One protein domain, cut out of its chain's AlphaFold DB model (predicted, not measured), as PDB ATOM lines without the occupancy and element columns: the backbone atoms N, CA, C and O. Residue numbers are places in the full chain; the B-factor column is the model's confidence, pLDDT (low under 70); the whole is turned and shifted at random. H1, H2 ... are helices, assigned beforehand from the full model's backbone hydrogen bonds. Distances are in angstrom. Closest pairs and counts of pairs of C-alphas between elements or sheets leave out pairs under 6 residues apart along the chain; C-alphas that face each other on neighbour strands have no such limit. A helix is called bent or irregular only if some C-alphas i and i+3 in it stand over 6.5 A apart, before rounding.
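AT A GLANCE: This is residues 5 to 130 of the 131 residues of an uncharacterized protein of Sulfuricella sp. T08 (UniProt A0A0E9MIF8). Three helices, H1, H2 and H3, form an up-and-down bundle, each running against the one before it, and three more gather at one end of it: H4 beside the first part of H2, H5 and H6 on the later part of H3. From there H7 leads away as an arm, with residues 120 to 129 sticking out. The printed part has 126 residues with seven named helices, H1 to H7 in that order, and no named strand; the class is all helix. The whole is compact, with a radius of gyration of the C-alphas of 15.9 A, yet elongated, spanning 51 by 33 by 28 A.

HOW THE PARTS SIT: H1, residues 5 to 17, touches H2, residues 22 to 41, at a shallow tilt of 21 degrees, opposite ways; their closest C-alphas, of Ala 9 and Ala 32, are 4.3 A apart. H3, residues 47 to 68, touches residues 33 to 40 of H2 with its residues 50 to 57 alone, at a shallow tilt of 22 degrees, opposite ways, closest at the C-alphas of Val 36 and Ala 53, 5.9 A. H1 and H2 form a helical hairpin, and so do H2 and H3. H1 and H3 only just touch, with 3 pairs of C-alphas within 8 A, the closest those of Leu 6 and Ala 53 at 6.9 A. H3 is the hub, touching four helices. H4, residues 76 to 89, touches residues 22 to 30 of H2 at a shallow tilt of 19 degrees, the same way, closest at the C-alphas of Ser 23 and Asp 78, 5.6 A. H3 and H4 are near each other, with 6 pairs of C-alphas within 10 A. H5, residues 91 to 100, is about perpendicular to H3 at 79 degrees and touches its residues 58 to 62, closest at the C-alphas of Arg 62 and Ile 97, 6.4 A. H6, residues 103 to 113, touches residues 65 to 68 of H3 at a steep tilt of 62 degrees, closest at the C-alphas of Ser 66 and Leu 104, 6.0 A. H6 and H7, residues 116 to 129, meet only through their link. Every O i to N i+4 pair is within hydrogen-bond range in H1, H2, H3, H4, H5 and H7; in H6 6 of 7 are.

IN THESE COORDINATES: H1 begins at C-alpha 5, (211.028, 133.070, 161.573), and is 18.3 A long. H2 measures 28.3 A and H3, the longest helix, 31.9 A, ending at C-alpha 68, (219.783, 157.315, 168.649). H4 is 18.5 A, H5 14.3 A and H6 16.8 A long; H6 is only just irregular, with C-alphas 103 and 106 6.7 A apart. H7, 19.9 A, ends at C-alpha 129, (209.082, 154.761, 199.628).

THE WHOLE: The two C-alphas farthest apart, of Pro 48 and Lys 129, are 51.7 A apart. Residues 43 to 48 also stand free. The printed part has no cut; the link from H3 to H4 is short and the other links are tight. The mean pLDDT of the printed part is 91.4, and residues 129 to 130 are under 70.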
ATOM      1  N   TYR A   5     210.831 131.900 160.705       86.62
ATOM      2  CA  TYR A   5     211.028 133.070 161.573       86.62
ATOM      3  C   TYR A   5     212.150 134.013 161.120       86.62
ATOM      4  O   TYR A   5     212.120 135.189 161.466       86.62
ATOM      5  N   LEU A   6     213.106 133.552 160.305       89.69
ATOM      6  CA  LEU A   6     214.172 134.415 159.790       89.69
ATOM      7  C   LEU A   6     213.651 135.361 158.696       89.69
ATOM      8  O   LEU A   6     214.052 136.522 158.642       89.69
ATOM      9  N   ASN A   7     212.701 134.899 157.873       89.88
ATOM     10  CA  ASN A   7     211.981 135.764 156.931       89.88
ATOM     11  C   ASN A   7     211.145 136.821 157.657       89.88
ATOM     12  O   ASN A   7     211.120 137.983 157.251       89.88
ATOM     13  N   ASP A   8     210.453 136.426 158.727       93.50
ATOM     14  CA  ASP A   8     209.642 137.359 159.504       93.50
ATOM     15  C   ASP A   8     210.500 138.388 160.245       93.50
ATOM     16  O   ASP A   8     210.177 139.575 160.205       93.50
ATOM     17  N   ALA A   9     211.633 137.971 160.820       95.00
ATOM     18  CA  ALA A   9     212.596 138.879 161.435       95.00
ATOM     19  C   ALA A   9     213.112 139.925 160.436       95.00
ATOM     20  O   ALA A   9     213.087 141.120 160.728       95.00
ATOM     21  N   LEU A  10     213.514 139.500 159.231       93.69
ATOM     22  CA  LEU A  10     213.928 140.404 158.148       93.69
ATOM     23  C   LEU A  10     212.853 141.452 157.841       93.69
ATOM     24  O   LEU A  10     213.125 142.652 157.848       93.69
ATOM     25  N   ARG A  11     211.614 140.999 157.636       94.88
ATOM     26  CA  ARG A  11     210.473 141.871 157.340       94.88
ATOM     27  C   ARG A  11     210.199 142.868 158.471       94.88
ATOM     28  O   ARG A  11     209.819 144.007 158.201       94.88
ATOM     29  N   LEU A  12     210.346 142.459 159.729       96.12
ATOM     30  CA  LEU A  12     210.138 143.334 160.885       96.12
ATOM     31  C   LEU A  12     211.267 144.361 161.046       96.12
ATOM     32  O   LEU A  12     210.976 145.524 161.329       96.12
ATOM     33  N   PHE A  13     212.523 143.991 160.772       96.06
ATOM     34  CA  PHE A  13     213.625 144.955 160.719       96.06
ATOM     35  C   PHE A  13     213.385 146.025 159.648       96.06
ATOM     36  O   PHE A  13     213.448 147.216 159.952       96.06
ATOM     37  N   GLU A  14     213.005 145.628 158.430       94.44
ATOM     38  CA  GLU A  14     212.652 146.569 157.357       94.44
ATOM     39  C   GLU A  14     211.500 147.501 157.766       94.44
ATOM     40  O   GLU A  14     211.528 148.711 157.522       94.44
ATOM     41  N   GLN A  15     210.476 146.958 158.433       94.25
ATOM     42  CA  GLN A  15     209.371 147.764 158.942       94.25
ATOM     43  C   GLN A  15     209.821 148.766 159.997       94.25
ATOM     44  O   GLN A  15     209.373 149.912 159.945       94.25
ATOM     45  N   SER A  16     210.665 148.339 160.939       94.19
ATOM     46  CA  SER A  16     211.216 149.181 162.000       94.19
ATOM     47  C   SER A  16     212.003 150.357 161.416       94.19
ATOM     48  O   SER A  16     211.789 151.507 161.811       94.19
ATOM     49  N   GLU A  17     212.835 150.104 160.403       90.56
ATOM     50  CA  GLU A  17     213.601 151.137 159.700       90.56
ATOM     51  C   GLU A  17     212.708 152.186 159.032       90.56
ATOM     52  O   GLU A  17     213.019 153.379 159.070       90.56
ATOM     53  N   GLY A  18     211.571 151.762 158.476       89.75
ATOM     54  CA  GLY A  18     210.593 152.651 157.855       89.75
ATOM     55  C   GLY A  18     209.754 153.481 158.836       89.75
ATOM     56  O   GLY A  18     208.989 154.343 158.394       89.75
ATOM     57  N   LYS A  19     209.836 153.246 160.155       90.12
ATOM     58  CA  LYS A  19     209.072 154.017 161.150       90.12
ATOM     59  C   LYS A  19     209.845 155.248 161.621       90.12
ATOM     60  O   LYS A  19     210.999 155.170 162.033       90.12
ATOM     61  N   THR A  20     209.160 156.388 161.649       87.56
ATOM     62  CA  THR A  20     209.657 157.626 162.277       87.56
ATOM     63  C   THR A  20     209.216 157.764 163.731       87.56
ATOM     64  O   THR A  20     209.885 158.431 164.512       87.56
ATOM     65  N   ASP A  21     208.086 157.151 164.084       90.69
ATOM     66  CA  ASP A  21     207.549 157.134 165.442       90.69
ATOM     67  C   ASP A  21     208.393 156.202 166.336       90.69
ATOM     68  O   ASP A  21     208.499 155.013 166.009       90.69
ATOM     69  N   PRO A  22     209.004 156.702 167.434       91.69
ATOM     70  CA  PRO A  22     209.895 155.908 168.279       91.69
ATOM     71  C   PRO A  22     209.230 154.666 168.869       91.69
ATOM     72  O   PRO A  22     209.862 153.610 168.894       91.69
ATOM     73  N   SER A  23     207.963 154.772 169.276       93.12
ATOM     74  CA  SER A  23     207.202 153.676 169.880       93.12
ATOM     75  C   SER A  23     206.960 152.541 168.884       93.12
ATOM     76  O   SER A  23     207.312 151.386 169.116       93.12
ATOM     77  N   ARG A  24     206.445 152.869 167.693       94.00
ATOM     78  CA  ARG A  24     206.215 151.886 166.622       94.00
ATOM     79  C   ARG A  24     207.509 151.297 166.076       94.00
ATOM     80  O   ARG A  24     207.515 150.131 165.686       94.00
ATOM     81  N   LYS A  25     208.582 152.092 166.014       94.50
ATOM     82  CA  LYS A  25     209.917 151.596 165.657       94.50
ATOM     83  C   LYS A  25     210.382 150.548 166.668       94.50
ATOM     84  O   LYS A  25     210.841 149.489 166.245       94.50
ATOM     85  N   PHE A  26     210.235 150.847 167.960       95.19
ATOM     86  CA  PHE A  26     210.646 149.969 169.049       95.19
ATOM     87  C   PHE A  26     209.924 148.627 168.974       95.19
ATOM     88  O   PHE A  26     210.592 147.605 168.917       95.19
ATOM     89  N   ILE A  27     208.591 148.634 168.864       95.62
ATOM     90  CA  ILE A  27     207.783 147.403 168.806       95.62
ATOM     91  C   ILE A  27     208.257 146.482 167.674       95.62
ATOM     92  O   ILE A  27     208.518 145.306 167.897       95.62
ATOM     93  N   ALA A  28     208.427 147.020 166.461       96.06
ATOM     94  CA  ALA A  28     208.884 146.218 165.324       96.06
ATOM     95  C   ALA A  28     210.331 145.720 165.494       96.06
ATOM     96  O   ALA A  28     210.657 144.620 165.056       96.06
ATOM     97  N   LEU A  29     211.204 146.522 166.115       96.44
ATOM     98  CA  LEU A  29     212.587 146.129 166.387       96.44
ATOM     99  C   LEU A  29     212.661 145.012 167.432       96.44
ATOM    100  O   LEU A  29     213.416 144.060 167.262       96.44
ATOM    101  N   GLU A  30     211.905 145.153 168.516       96.38
ATOM    102  CA  GLU A  30     211.829 144.189 169.607       96.38
ATOM    103  C   GLU A  30     211.310 142.844 169.099       96.38
ATOM    104  O   GLU A  30     211.989 141.835 169.273       96.38
ATOM    105  N   GLU A  31     210.192 142.846 168.368       96.75
ATOM    106  CA  GLU A  31     209.617 141.633 167.779       96.75
ATOM    107  C   GLU A  31     210.603 140.959 166.808       96.75
ATOM    108  O   GLU A  31     210.786 139.742 166.839       96.75
ATOM    109  N   ALA A  32     211.317 141.740 165.985       97.12
ATOM    110  CA  ALA A  32     212.346 141.202 165.094       97.12
ATOM    111  C   ALA A  32     213.483 140.517 165.868       97.12
ATOM    112  O   ALA A  32     213.922 139.428 165.498       97.12
ATOM    113  N   LEU A  33     213.970 141.151 166.940       96.69
ATOM    114  CA  LEU A  33     215.048 140.618 167.771       96.69
ATOM    115  C   LEU A  33     214.618 139.358 168.532       96.69
ATOM    116  O   LEU A  33     215.418 138.436 168.664       96.69
ATOM    117  N   GLU A  34     213.371 139.294 168.998       95.75
ATOM    118  CA  GLU A  34     212.813 138.102 169.645       95.75
ATOM    119  C   GLU A  34     212.713 136.924 168.675       95.75
ATOM    120  O   GLU A  34     213.115 135.813 169.015       95.75
ATOM    121  N   LEU A  35     212.275 137.158 167.434       96.19
ATOM    122  CA  LEU A  35     212.292 136.113 166.406       96.19
ATOM    123  C   LEU A  35     213.710 135.631 166.091       96.19
ATOM    124  O   LEU A  35     213.909 134.436 165.876       96.19
ATOM    125  N   VAL A  36     214.698 136.532 166.070       96.50
ATOM    126  CA  VAL A  36     216.101 136.138 165.883       96.50
ATOM    127  C   VAL A  36     216.586 135.263 167.035       96.50
ATOM    128  O   VAL A  36     217.233 134.249 166.778       96.50
ATOM    129  N   ASP A  37     216.266 135.605 168.281       94.94
ATOM    130  CA  ASP A  37     216.651 134.777 169.424       94.94
ATOM    131  C   ASP A  37     216.005 133.387 169.348       94.94
ATOM    132  O   ASP A  37     216.713 132.389 169.473       94.94
ATOM    133  N   LEU A  38     214.712 133.302 169.009       94.25
ATOM    134  CA  LEU A  38     214.020 132.023 168.799       94.25
ATOM    135  C   LEU A  38     214.672 131.174 167.697       94.25
ATOM    136  O   LEU A  38     214.752 129.953 167.818       94.25
ATOM    137  N   VAL A  39     215.146 131.803 166.618       94.25
ATOM    138  CA  VAL A  39     215.904 131.114 165.561       94.25
ATOM    139  C   VAL A  39     217.236 130.597 166.103       94.25
ATOM    140  O   VAL A  39     217.600 129.453 165.849       94.25
ATOM    141  N   LEU A  40     217.972 131.415 166.855       94.38
ATOM    142  CA  LEU A  40     219.299 131.058 167.361       94.38
ATOM    143  C   LEU A  40     219.266 129.974 168.447       94.38
ATOM    144  O   LEU A  40     220.247 129.229 168.573       94.38
ATOM    145  N   GLU A  41     218.157 129.861 169.179       94.50
ATOM    146  CA  GLU A  41     217.878 128.789 170.140       94.50
ATOM    147  C   GLU A  41     217.678 127.413 169.475       94.50
ATOM    148  O   GLU A  41     217.899 126.382 170.116       94.50
ATOM    149  N   ASP A  42     217.330 127.359 168.182       92.44
ATOM    150  CA  ASP A  42     217.214 126.096 167.452       92.44
ATOM    151  C   ASP A  42     218.600 125.474 167.201       92.44
ATOM    152  O   ASP A  42     219.378 125.887 166.336       92.44
ATOM    153  N   SER A  43     218.918 124.421 167.957       90.56
ATOM    154  CA  SER A  43     220.169 123.662 167.811       90.56
ATOM    155  C   SER A  43     220.318 122.942 166.464       90.56
ATOM    156  O   SER A  43     221.433 122.581 166.089       90.56
ATOM    157  N   SER A  44     219.217 122.729 165.738       92.06
ATOM    158  CA  SER A  44     219.205 122.093 164.419       92.06
ATOM    159  C   SER A  44     219.395 123.087 163.270       92.06
ATOM    160  O   SER A  44     219.507 122.673 162.111       92.06
ATOM    161  N   LEU A  45     219.477 124.387 163.583       92.50
ATOM    162  CA  LEU A  45     219.639 125.446 162.600       92.50
ATOM    163  C   LEU A  45     220.945 125.261 161.802       92.50
ATOM    164  O   LEU A  45     222.025 125.186 162.402       92.50
ATOM    165  N   PRO A  46     220.885 125.228 160.457       92.75
ATOM    166  CA  PRO A  46     222.077 125.167 159.621       92.75
ATOM    167  C   PRO A  46     223.029 126.337 159.891       92.75
ATOM    168  O   PRO A  46     222.592 127.473 160.065       92.75
ATOM    169  N   GLN A  47     224.339 126.077 159.842       92.88
ATOM    170  CA  GLN A  47     225.368 127.090 160.106       92.88
ATOM    171  C   GLN A  47     225.198 128.393 159.288       92.88
ATOM    172  O   GLN A  47     225.290 129.460 159.890       92.88
ATOM    173  N   PRO A  48     224.878 128.363 157.976       92.50
ATOM    174  CA  PRO A  48     224.657 129.597 157.217       92.50
ATOM    175  C   PRO A  48     223.473 130.435 157.724       92.50
ATOM    176  O   PRO A  48     223.543 131.661 157.738       92.50
ATOM    177  N   ASP A  49     222.392 129.784 158.164       92.81
ATOM    178  CA  ASP A  49     221.209 130.471 158.692       92.81
ATOM    179  C   ASP A  49     221.496 131.048 160.090       92.81
ATOM    180  O   ASP A  49     221.027 132.140 160.414       92.81
ATOM    181  N   ARG A  50     222.321 130.358 160.895       94.75
ATOM    182  CA  ARG A  50     222.819 130.861 162.185       94.75
ATOM    183  C   ARG A  50     223.652 132.126 162.008       94.75
ATOM    184  O   ARG A  50     223.371 133.133 162.650       94.75
ATOM    185  N   GLU A  51     224.625 132.091 161.101       95.12
ATOM    186  CA  GLU A  51     225.464 133.252 160.782       95.12
ATOM    187  C   GLU A  51     224.623 134.423 160.267       95.12
ATOM    188  O   GLU A  51     224.846 135.572 160.647       95.12
ATOM    189  N   LEU A  52     223.617 134.151 159.432       94.31
ATOM    190  CA  LEU A  52     222.687 135.175 158.967       94.31
ATOM    191  C   LEU A  52     221.907 135.804 160.133       94.31
ATOM    192  O   LEU A  52     221.849 137.029 160.227       94.31
ATOM    193  N   ALA A  53     221.346 134.999 161.034       95.44
ATOM    194  CA  ALA A  53     220.600 135.484 162.193       95.44
ATOM    195  C   ALA A  53     221.475 136.328 163.145       95.44
ATOM    196  O   ALA A  53     221.071 137.422 163.551       95.44
ATOM    197  N   GLU A  54     222.704 135.890 163.434       95.75
ATOM    198  CA  GLU A  54     223.667 136.653 164.244       95.75
ATOM    199  C   GLU A  54     224.017 137.999 163.596       95.75
ATOM    200  O   GLU A  54     223.983 139.043 164.258       95.75
ATOM    201  N   ASN A  55     224.273 137.997 162.285       95.56
ATOM    202  CA  ASN A  55     224.560 139.209 161.521       95.56
ATOM    203  C   ASN A  55     223.367 140.171 161.491       95.56
ATOM    204  O   ASN A  55     223.551 141.388 161.587       95.56
ATOM    205  N   LEU A  56     222.139 139.656 161.389       95.19
ATOM    206  CA  LEU A  56     220.933 140.479 161.453       95.19
ATOM    207  C   LEU A  56     220.795 141.157 162.809       95.19
ATOM    208  O   LEU A  56     220.597 142.372 162.845       95.19
ATOM    209  N   ARG A  57     220.966 140.420 163.911       96.19
ATOM    210  CA  ARG A  57     220.947 141.006 165.257       96.19
ATOM    211  C   ARG A  57     222.008 142.093 165.401       96.19
ATOM    212  O   ARG A  57     221.685 143.221 165.764       96.19
ATOM    213  N   HIS A  58     223.259 141.778 165.070       96.31
ATOM    214  CA  HIS A  58     224.376 142.704 165.240       96.31
ATOM    215  C   HIS A  58     224.212 143.975 164.388       96.31
ATOM    216  O   HIS A  58     224.296 145.094 164.899       96.31
ATOM    217  N   SER A  59     223.929 143.825 163.091       95.56
ATOM    218  CA  SER A  59     223.811 144.963 162.171       95.56
ATOM    219  C   SER A  59     222.638 145.886 162.510       95.56
ATOM    220  O   SER A  59     222.786 147.108 162.421       95.56
ATOM    221  N   ASN A  60     221.501 145.337 162.949       96.00
ATOM    222  CA  ASN A  60     220.340 146.144 163.321       96.00
ATOM    223  C   ASN A  60     220.517 146.846 164.671       96.00
ATOM    224  O   ASN A  60     220.134 148.008 164.785       96.00
ATOM    225  N   ILE A  61     221.168 146.222 165.663       95.62
ATOM    226  CA  ILE A  61     221.526 146.916 166.914       95.62
ATOM    227  C   ILE A  61     222.508 148.054 166.615       95.62
ATOM    228  O   ILE A  61     222.306 149.179 167.070       95.62
ATOM    229  N   ARG A  62     223.529 147.815 165.782       95.69
ATOM    230  CA  ARG A  62     224.472 148.864 165.368       95.69
ATOM    231  C   ARG A  62     223.767 150.022 164.666       95.69
ATOM    232  O   ARG A  62     224.057 151.187 164.941       95.69
ATOM    233  N   ARG A  63     222.824 149.716 163.772       94.12
ATOM    234  CA  ARG A  63     222.005 150.723 163.091       94.12
ATOM    235  C   ARG A  63     221.101 151.479 164.063       94.12
ATOM    236  O   ARG A  63     220.970 152.690 163.923       94.12
ATOM    237  N   LEU A  64     220.512 150.814 165.055       94.38
ATOM    238  CA  LEU A  64     219.762 151.500 166.106       94.38
ATOM    239  C   LEU A  64     220.666 152.503 166.833       94.38
ATOM    240  O   LEU A  64     220.301 153.671 166.929       94.38
ATOM    241  N   LEU A  65     221.848 152.075 167.287       94.31
ATOM    242  CA  LEU A  65     222.789 152.931 168.020       94.31
ATOM    243  C   LEU A  65     223.161 154.196 167.233       94.31
ATOM    244  O   LEU A  65     223.193 155.284 167.808       94.31
ATOM    245  N   SER A  66     223.374 154.089 165.916       92.75
ATOM    246  CA  SER A  66     223.661 155.262 165.075       92.75
ATOM    247  C   SER A  66     222.459 156.199 164.916       92.75
ATOM    248  O   SER A  66     222.627 157.412 164.783       92.75
ATOM    249  N   GLN A  67     221.238 155.668 164.979       91.44
ATOM    250  CA  GLN A  67     220.005 156.448 164.883       91.44
ATOM    251  C   GLN A  67     219.630 157.164 166.186       91.44
ATOM    252  O   GLN A  67     218.917 158.168 166.118       91.44
ATOM    253  N   LEU A  68     220.109 156.707 167.350       88.69
ATOM    254  CA  LEU A  68     219.783 157.315 168.649       88.69
ATOM    255  C   LEU A  68     220.131 158.811 168.706       88.69
ATOM    256  O   LEU A  68     219.364 159.595 169.262       88.69
ATOM    257  N   VAL A  69     221.221 159.231 168.052       81.19
ATOM    258  CA  VAL A  69     221.638 160.647 167.940       81.19
ATOM    259  C   VAL A  69     220.542 161.525 167.323       81.19
ATOM    260  O   VAL A  69     220.418 162.711 167.635       81.19
ATOM    261  N   GLY A  70     219.746 160.950 166.420       81.62
ATOM    262  CA  GLY A  70     218.677 161.639 165.707       81.62
ATOM    263  C   GLY A  70     217.334 161.656 166.440       81.62
ATOM    264  O   GLY A  70     216.437 162.384 166.014       81.62
ATOM    265  N   MET A  71     217.170 160.894 167.527       84.19
ATOM    266  CA  MET A  71     215.896 160.763 168.243       84.19
ATOM    267  C   MET A  71     215.646 161.954 169.177       84.19
ATOM    268  O   MET A  71     215.751 161.866 170.399       84.19
ATOM    269  N   ARG A  72     215.311 163.109 168.594       76.25
ATOM    270  CA  ARG A  72     214.930 164.316 169.342       76.25
ATOM    271  C   ARG A  72     213.465 164.251 169.772       76.25
ATOM    272  O   ARG A  72     212.610 163.855 168.988       76.25
ATOM    273  N   GLY A  73     213.171 164.710 170.990       82.00
ATOM    274  CA  GLY A  73     211.794 164.821 171.491       82.00
ATOM    275  C   GLY A  73     211.138 163.488 171.863       82.00
ATOM    276  O   GLY A  73     209.913 163.417 171.918       82.00
ATOM    277  N   ILE A  74     211.935 162.442 172.102       91.06
ATOM    278  CA  ILE A  74     211.438 161.148 172.571       91.06
ATOM    279  C   ILE A  74     210.776 161.284 173.949       91.06
ATOM    280  O   ILE A  74     211.310 161.934 174.854       91.06
ATOM    281  N   GLN A  75     209.600 160.678 174.107       92.75
ATOM    282  CA  GLN A  75     208.894 160.648 175.383       92.75
ATOM    283  C   GLN A  75     209.592 159.689 176.354       92.75
ATOM    284  O   GLN A  75     210.189 158.702 175.929       92.75
ATOM    285  N   PHE A  76     209.487 159.951 177.662       90.69
ATOM    286  CA  PHE A  76     210.142 159.138 178.693       90.69
ATOM    287  C   PHE A  76     209.825 157.639 178.569       90.69
ATOM    288  O   PHE A  76     210.731 156.824 178.676       90.69
ATOM    289  N   GLY A  77     208.564 157.274 178.299       91.94
ATOM    290  CA  GLY A  77     208.162 155.870 178.150       91.94
ATOM    291  C   GLY A  77     208.871 155.166 176.989       91.94
ATOM    292  O   GLY A  77     209.435 154.093 177.176       91.94
ATOM    293  N   ASP A  78     208.918 155.800 175.816       93.88
ATOM    294  CA  ASP A  78     209.628 155.241 174.662       93.88
ATOM    295  C   ASP A  78     211.135 155.174 174.922       93.88
ATOM    296  O   ASP A  78     211.766 154.158 174.648       93.88
ATOM    297  N   TRP A  79     211.713 156.234 175.495       94.56
ATOM    298  CA  TRP A  79     213.122 156.249 175.887       94.56
ATOM    299  C   TRP A  79     213.450 155.103 176.846       94.56
ATOM    300  O   TRP A  79     214.428 154.394 176.624       94.56
ATOM    301  N   PHE A  80     212.613 154.879 177.861       93.19
ATOM    302  CA  PHE A  80     212.805 153.812 178.837       93.19
ATOM    303  C   PHE A  80     212.794 152.433 178.173       93.19
ATOM    304  O   PHE A  80     213.663 151.621 178.476       93.19
ATOM    305  N   ASN A  81     211.899 152.194 177.211       94.69
ATOM    306  CA  ASN A  81     211.867 150.942 176.450       94.69
ATOM    307  C   ASN A  81     213.185 150.694 175.692       94.69
ATOM    308  O   ASN A  81     213.751 149.603 175.762       94.69
ATOM    309  N   TYR A  82     213.730 151.713 175.017       95.00
ATOM    310  CA  TYR A  82     215.041 151.593 174.363       95.00
ATOM    311  C   TYR A  82     216.171 151.351 175.366       95.00
ATOM    312  O   TYR A  82     217.079 150.575 175.083       95.00
ATOM    313  N   ILE A  83     216.133 152.006 176.527       93.50
ATOM    314  CA  ILE A  83     217.137 151.817 177.575       93.50
ATOM    315  C   ILE A  83     217.085 150.405 178.149       93.50
ATOM    316  O   ILE A  83     218.136 149.782 178.268       93.50
ATOM    317  N   ASP A  84     215.899 149.882 178.456       94.25
ATOM    318  CA  ASP A  84     215.725 148.503 178.917       94.25
ATOM    319  C   ASP A  84     216.280 147.503 177.890       94.25
ATOM    320  O   ASP A  84     217.116 146.656 178.215       94.25
ATOM    321  N   LEU A  85     215.931 147.679 176.612       95.00
ATOM    322  CA  LEU A  85     216.453 146.841 175.538       95.00
ATOM    323  C   LEU A  85     217.988 146.891 175.454       95.00
ATOM    324  O   LEU A  85     218.632 145.846 175.384       95.00
ATOM    325  N   LEU A  86     218.581 148.087 175.457       93.50
ATOM    326  CA  LEU A  86     220.015 148.276 175.214       93.50
ATOM    327  C   LEU A  86     220.891 147.945 176.431       93.50
ATOM    328  O   LEU A  86     221.974 147.393 176.254       93.50
ATOM    329  N   LEU A  87     220.447 148.278 177.648       89.69
ATOM    330  CA  LEU A  87     221.226 148.082 178.878       89.69
ATOM    331  C   LEU A  87     220.923 146.779 179.607       89.69
ATOM    332  O   LEU A  87     221.809 146.292 180.297       89.69
ATOM    333  N   MET A  88     219.709 146.235 179.502       89.75
ATOM    334  CA  MET A  88     219.327 145.042 180.269       89.75
ATOM    335  C   MET A  88     219.289 143.797 179.392       89.75
ATOM    336  O   MET A  88     219.793 142.748 179.782       89.75
ATOM    337  N   ARG A  89     218.712 143.902 178.191       93.38
ATOM    338  CA  ARG A  89     218.498 142.735 177.319       93.38
ATOM    339  C   ARG A  89     219.635 142.488 176.333       93.38
ATOM    340  O   ARG A  89     219.829 141.348 175.927       93.38
ATOM    341  N   ARG A  90     220.362 143.538 175.935       94.50
ATOM    342  CA  ARG A  90     221.402 143.502 174.883       94.50
ATOM    343  C   ARG A  90     222.729 144.125 175.310       94.50
ATOM    344  O   ARG A  90     223.500 144.571 174.462       94.50
ATOM    345  N   GLU A  91     222.995 144.181 176.614       94.56
ATOM    346  CA  GLU A  91     224.178 144.857 177.164       94.56
ATOM    347  C   GLU A  91     225.472 144.369 176.500       94.56
ATOM    348  O   GLU A  91     226.320 145.167 176.094       94.56
ATOM    349  N   HIS A  92     225.605 143.047 176.361       93.69
ATOM    350  CA  HIS A  92     226.793 142.428 175.796       93.69
ATOM    351  C   HIS A  92     226.985 142.821 174.327       93.69
ATOM    352  O   HIS A  92     228.059 143.294 173.960       93.69
ATOM    353  N   GLU A  93     225.948 142.694 173.491       94.31
ATOM    354  CA  GLU A  93     226.012 143.071 172.077       94.31
ATOM    355  C   GLU A  93     226.294 144.562 171.894       94.31
ATOM    356  O   GLU A  93     227.134 144.936 171.074       94.31
ATOM    357  N   VAL A  94     225.624 145.418 172.670       95.69
ATOM    358  CA  VAL A  94     225.840 146.867 172.632       95.69
ATOM    359  C   VAL A  94     227.283 147.188 172.994       95.69
ATOM    360  O   VAL A  94     227.932 147.950 172.280       95.69
ATOM    361  N   LYS A  95     227.824 146.580 174.052       95.19
ATOM    362  CA  LYS A  95     229.220 146.775 174.449       95.19
ATOM    363  C   LYS A  95     230.186 146.362 173.340       95.19
ATOM    364  O   LYS A  95     231.067 147.148 173.002       95.19
ATOM    365  N   THR A  96     229.992 145.183 172.746       95.62
ATOM    366  CA  THR A  96     230.809 144.709 171.620       95.62
ATOM    367  C   THR A  96     230.783 145.703 170.459       95.62
ATOM    368  O   THR A  96     231.839 146.128 170.001       95.62
ATOM    369  N   ILE A  97     229.596 146.153 170.039       96.19
ATOM    370  CA  ILE A  97     229.452 147.106 168.928       96.19
ATOM    371  C   ILE A  97     230.129 148.443 169.239       96.19
ATOM    372  O   ILE A  97     230.795 149.016 168.380       96.19
ATOM    373  N   LEU A  98     229.969 148.960 170.458       95.06
ATOM    374  CA  LEU A  98     230.589 150.220 170.860       95.06
ATOM    375  C   LEU A  98     232.117 150.111 170.922       95.06
ATOM    376  O   LEU A  98     232.804 151.088 170.633       95.06
ATOM    377  N   ASP A  99     232.663 148.957 171.304       95.62
ATOM    378  CA  ASP A  99     234.110 148.731 171.311       95.62
ATOM    379  C   ASP A  99     234.688 148.570 169.897       95.62
ATOM    380  O   ASP A  99     235.804 149.026 169.648       95.62
ATOM    381  N   GLU A 100     233.914 148.019 168.960       95.00
ATOM    382  CA  GLU A 100     234.259 147.958 167.534       95.00
ATOM    383  C   GLU A 100     234.138 149.313 166.818       95.00
ATOM    384  O   GLU A 100     234.910 149.603 165.903       95.00
ATOM    385  N   ASP A 101     233.171 150.148 167.212       92.12
ATOM    386  CA  ASP A 101     232.902 151.454 166.608       92.12
ATOM    387  C   ASP A 101     232.744 152.546 167.671       92.12
ATOM    388  O   ASP A 101     231.651 152.875 168.146       92.12
ATOM    389  N   SER A 102     233.873 153.165 168.009       90.94
ATOM    390  CA  SER A 102     233.928 154.228 169.011       90.94
ATOM    391  C   SER A 102     233.148 155.487 168.621       90.94
ATOM    392  O   SER A 102     232.788 156.256 169.513       90.94
ATOM    393  N   SER A 103     232.829 155.686 167.334       92.50
ATOM    394  CA  SER A 103     232.051 156.846 166.875       92.50
ATOM    395  C   SER A 103     230.604 156.827 167.383       92.50
ATOM    396  O   SER A 103     229.976 157.875 167.521       92.50
ATOM    397  N   LEU A 104     230.092 155.646 167.745       94.31
ATOM    398  CA  LEU A 104     228.747 155.469 168.289       94.31
ATOM    399  C   LEU A 104     228.658 155.800 169.787       94.31
ATOM    400  O   LEU A 104     227.560 156.029 170.298       94.31
ATOM    401  N   LYS A 105     229.795 155.848 170.502       93.06
ATOM    402  CA  LYS A 105     229.826 156.018 171.966       93.06
ATOM    403  C   LYS A 105     229.222 157.344 172.407       93.06
ATOM    404  O   LYS A 105     228.423 157.357 173.339       93.06
ATOM    405  N   GLU A 106     229.573 158.438 171.738       90.94
ATOM    406  CA  GLU A 106     229.070 159.771 172.089       90.94
ATOM    407  C   GLU A 106     227.549 159.849 171.917       90.94
ATOM    408  O   GLU A 106     226.837 160.289 172.818       90.94
ATOM    409  N   GLY A 107     227.040 159.338 170.795       91.44
ATOM    410  CA  GLY A 107     225.610 159.315 170.511       91.44
ATOM    411  C   GLY A 107     224.806 158.476 171.493       91.44
ATOM    412  O   GLY A 107     223.766 158.910 171.992       91.44
ATOM    413  N   TYR A 108     225.327 157.297 171.816       93.06
ATOM    414  CA  TYR A 108     224.742 156.422 172.818       93.06
ATOM    415  C   TYR A 108     224.714 157.078 174.205       93.06
ATOM    416  O   TYR A 108     223.672 157.108 174.857       93.06
ATOM    417  N   GLN A 109     225.826 157.673 174.643       91.81
ATOM    418  CA  GLN A 109     225.905 158.367 175.932       91.81
ATOM    419  C   GLN A 109     224.965 159.573 175.998       91.81
ATOM    420  O   GLN A 109     224.303 159.768 177.018       91.81
ATOM    421  N   ALA A 110     224.871 160.351 174.918       91.25
ATOM    422  CA  ALA A 110     223.949 161.475 174.825       91.25
ATOM    423  C   ALA A 110     222.490 161.014 174.945       91.25
ATOM    424  O   ALA A 110     221.725 161.621 175.690       91.25
ATOM    425  N   PHE A 111     222.121 159.914 174.281       92.69
ATOM    426  CA  PHE A 111     220.781 159.334 174.383       92.69
ATOM    427  C   PHE A 111     220.465 158.834 175.799       92.69
ATOM    428  O   PHE A 111     219.409 159.149 176.349       92.69
ATOM    429  N   VAL A 112     221.392 158.105 176.429       91.25
ATOM    430  CA  VAL A 112     221.247 157.652 177.824       91.25
ATOM    431  C   VAL A 112     221.102 158.843 178.775       91.25
ATOM    432  O   VAL A 112     220.363 158.765 179.750       91.25
ATOM    433  N   ALA A 113     221.770 159.962 178.497       90.81
ATOM    434  CA  ALA A 113     221.729 161.140 179.350       90.81
ATOM    435  C   ALA A 113     220.404 161.924 179.295       90.81
ATOM    436  O   ALA A 113     220.167 162.684 180.230       90.81
ATOM    437  N   ILE A 114     219.548 161.735 178.272       90.38
ATOM    438  CA  ILE A 114     218.327 162.546 178.059       90.38
ATOM    439  C   ILE A 114     217.443 162.590 179.310       90.38
ATOM    440  O   ILE A 114     217.009 163.669 179.693       90.38
ATOM    441  N   TRP A 115     217.203 161.433 179.931       87.56
ATOM    442  CA  TRP A 115     216.331 161.289 181.105       87.56
ATOM    443  C   TRP A 115     217.056 160.669 182.306       87.56
ATOM    444  O   TRP A 115     216.435 160.139 183.229       87.56
ATOM    445  N   LYS A 116     218.398 160.664 182.294       85.62
ATOM    446  CA  LYS A 116     219.192 160.010 183.345       85.62
ATOM    447  C   LYS A 116     218.936 160.630 184.718       85.62
ATOM    448  O   LYS A 116     218.906 159.896 185.701       85.62
ATOM    449  N   GLY A 117     218.781 161.953 184.787       85.31
ATOM    450  CA  GLY A 117     218.509 162.656 186.041       85.31
ATOM    451  C   GLY A 117     217.167 162.233 186.629       85.31
ATOM    452  O   GLY A 117     217.109 161.740 187.750       85.31
ATOM    453  N   GLU A 118     216.115 162.315 185.821       85.00
ATOM    454  CA  GLU A 118     214.745 161.964 186.184       85.00
ATOM    455  C   GLU A 118     214.617 160.486 186.571       85.00
ATOM    456  O   GLU A 118     213.910 160.153 187.523       85.00
ATOM    457  N   LEU A 119     215.331 159.589 185.880       84.12
ATOM    458  CA  LEU A 119     215.374 158.172 186.238       84.12
ATOM    459  C   LEU A 119     216.034 157.952 187.606       84.12
ATOM    460  O   LEU A 119     215.500 157.207 188.426       84.12
ATOM    461  N   LEU A 120     217.181 158.589 187.867       86.94
ATOM    462  CA  LEU A 120     217.869 158.474 189.156       86.94
ATOM    463  C   LEU A 120     217.009 159.030 190.296       86.94
ATOM    464  O   LEU A 120     216.871 158.375 191.327       86.94
ATOM    465  N   GLU A 121     216.363 160.177 190.091       86.06
ATOM    466  CA  GLU A 121     215.432 160.760 191.062       86.06
ATOM    467  C   GLU A 121     214.238 159.835 191.338       86.06
ATOM    468  O   GLU A 121     213.882 159.602 192.498       86.06
ATOM    469  N   ALA A 122     213.635 159.255 190.296       82.94
ATOM    470  CA  ALA A 122     212.533 158.307 190.442       82.94
ATOM    471  C   ALA A 122     212.952 157.050 191.224       82.94
ATOM    472  O   ALA A 122     212.210 156.596 192.101       82.94
ATOM    473  N   LEU A 123     214.149 156.516 190.957       83.88
ATOM    474  CA  LEU A 123     214.709 155.367 191.676       83.88
ATOM    475  C   LEU A 123     214.994 155.693 193.147       83.88
ATOM    476  O   LEU A 123     214.628 154.910 194.025       83.88
ATOM    477  N   GLU A 124     215.582 156.853 193.440       86.50
ATOM    478  CA  GLU A 124     215.794 157.304 194.819       86.50
ATOM    479  C   GLU A 124     214.472 157.466 195.575       86.50
ATOM    480  O   GLU A 124     214.364 157.095 196.747       86.50
ATOM    481  N   HIS A 125     213.447 158.011 194.919       78.75
ATOM    482  CA  HIS A 125     212.121 158.147 195.509       78.75
ATOM    483  C   HIS A 125     211.433 156.799 195.735       78.75
ATOM    484  O   HIS A 125     210.774 156.640 196.762       78.75
ATOM    485  N   ALA A 126     211.598 155.834 194.828       78.81
ATOM    486  CA  ALA A 126     211.087 154.476 194.997       78.81
ATOM    487  C   ALA A 126     211.784 153.754 196.165       78.81
ATOM    488  O   ALA A 126     211.111 153.178 197.016       78.81
ATOM    489  N   GLN A 127     213.111 153.871 196.280       76.19
ATOM    490  CA  GLN A 127     213.871 153.313 197.406       76.19
ATOM    491  C   GLN A 127     213.485 153.942 198.748       76.19
ATOM    492  O   GLN A 127     213.383 153.242 199.750       76.19
ATOM    493  N   LYS A 128     213.222 155.257 198.780       75.06
ATOM    494  CA  LYS A 128     212.744 155.955 199.988       75.06
ATOM    495  C   LYS A 128     211.297 155.608 200.355       75.06
ATOM    496  O   LYS A 128     210.911 155.836 201.498       75.06
ATOM    497  N   LYS A 129     210.493 155.113 199.408       63.81
ATOM    498  CA  LYS A 129     209.082 154.761 199.628       63.81
ATOM    499  C   LYS A 129     208.832 153.274 199.908       63.81
ATOM    500  O   LYS A 129     207.748 152.993 200.409       63.81
ATOM    501  N   GLY A 130     209.793 152.377 199.656       54.47
ATOM    502  CA  GLY A 130     209.604 150.921 199.805       54.47
ATOM    503  C   GLY A 130     208.552 150.368 198.820       54.47
ATOM    504  O   GLY A 130     207.718 151.114 198.319       54.47
TER     505      GLY A 130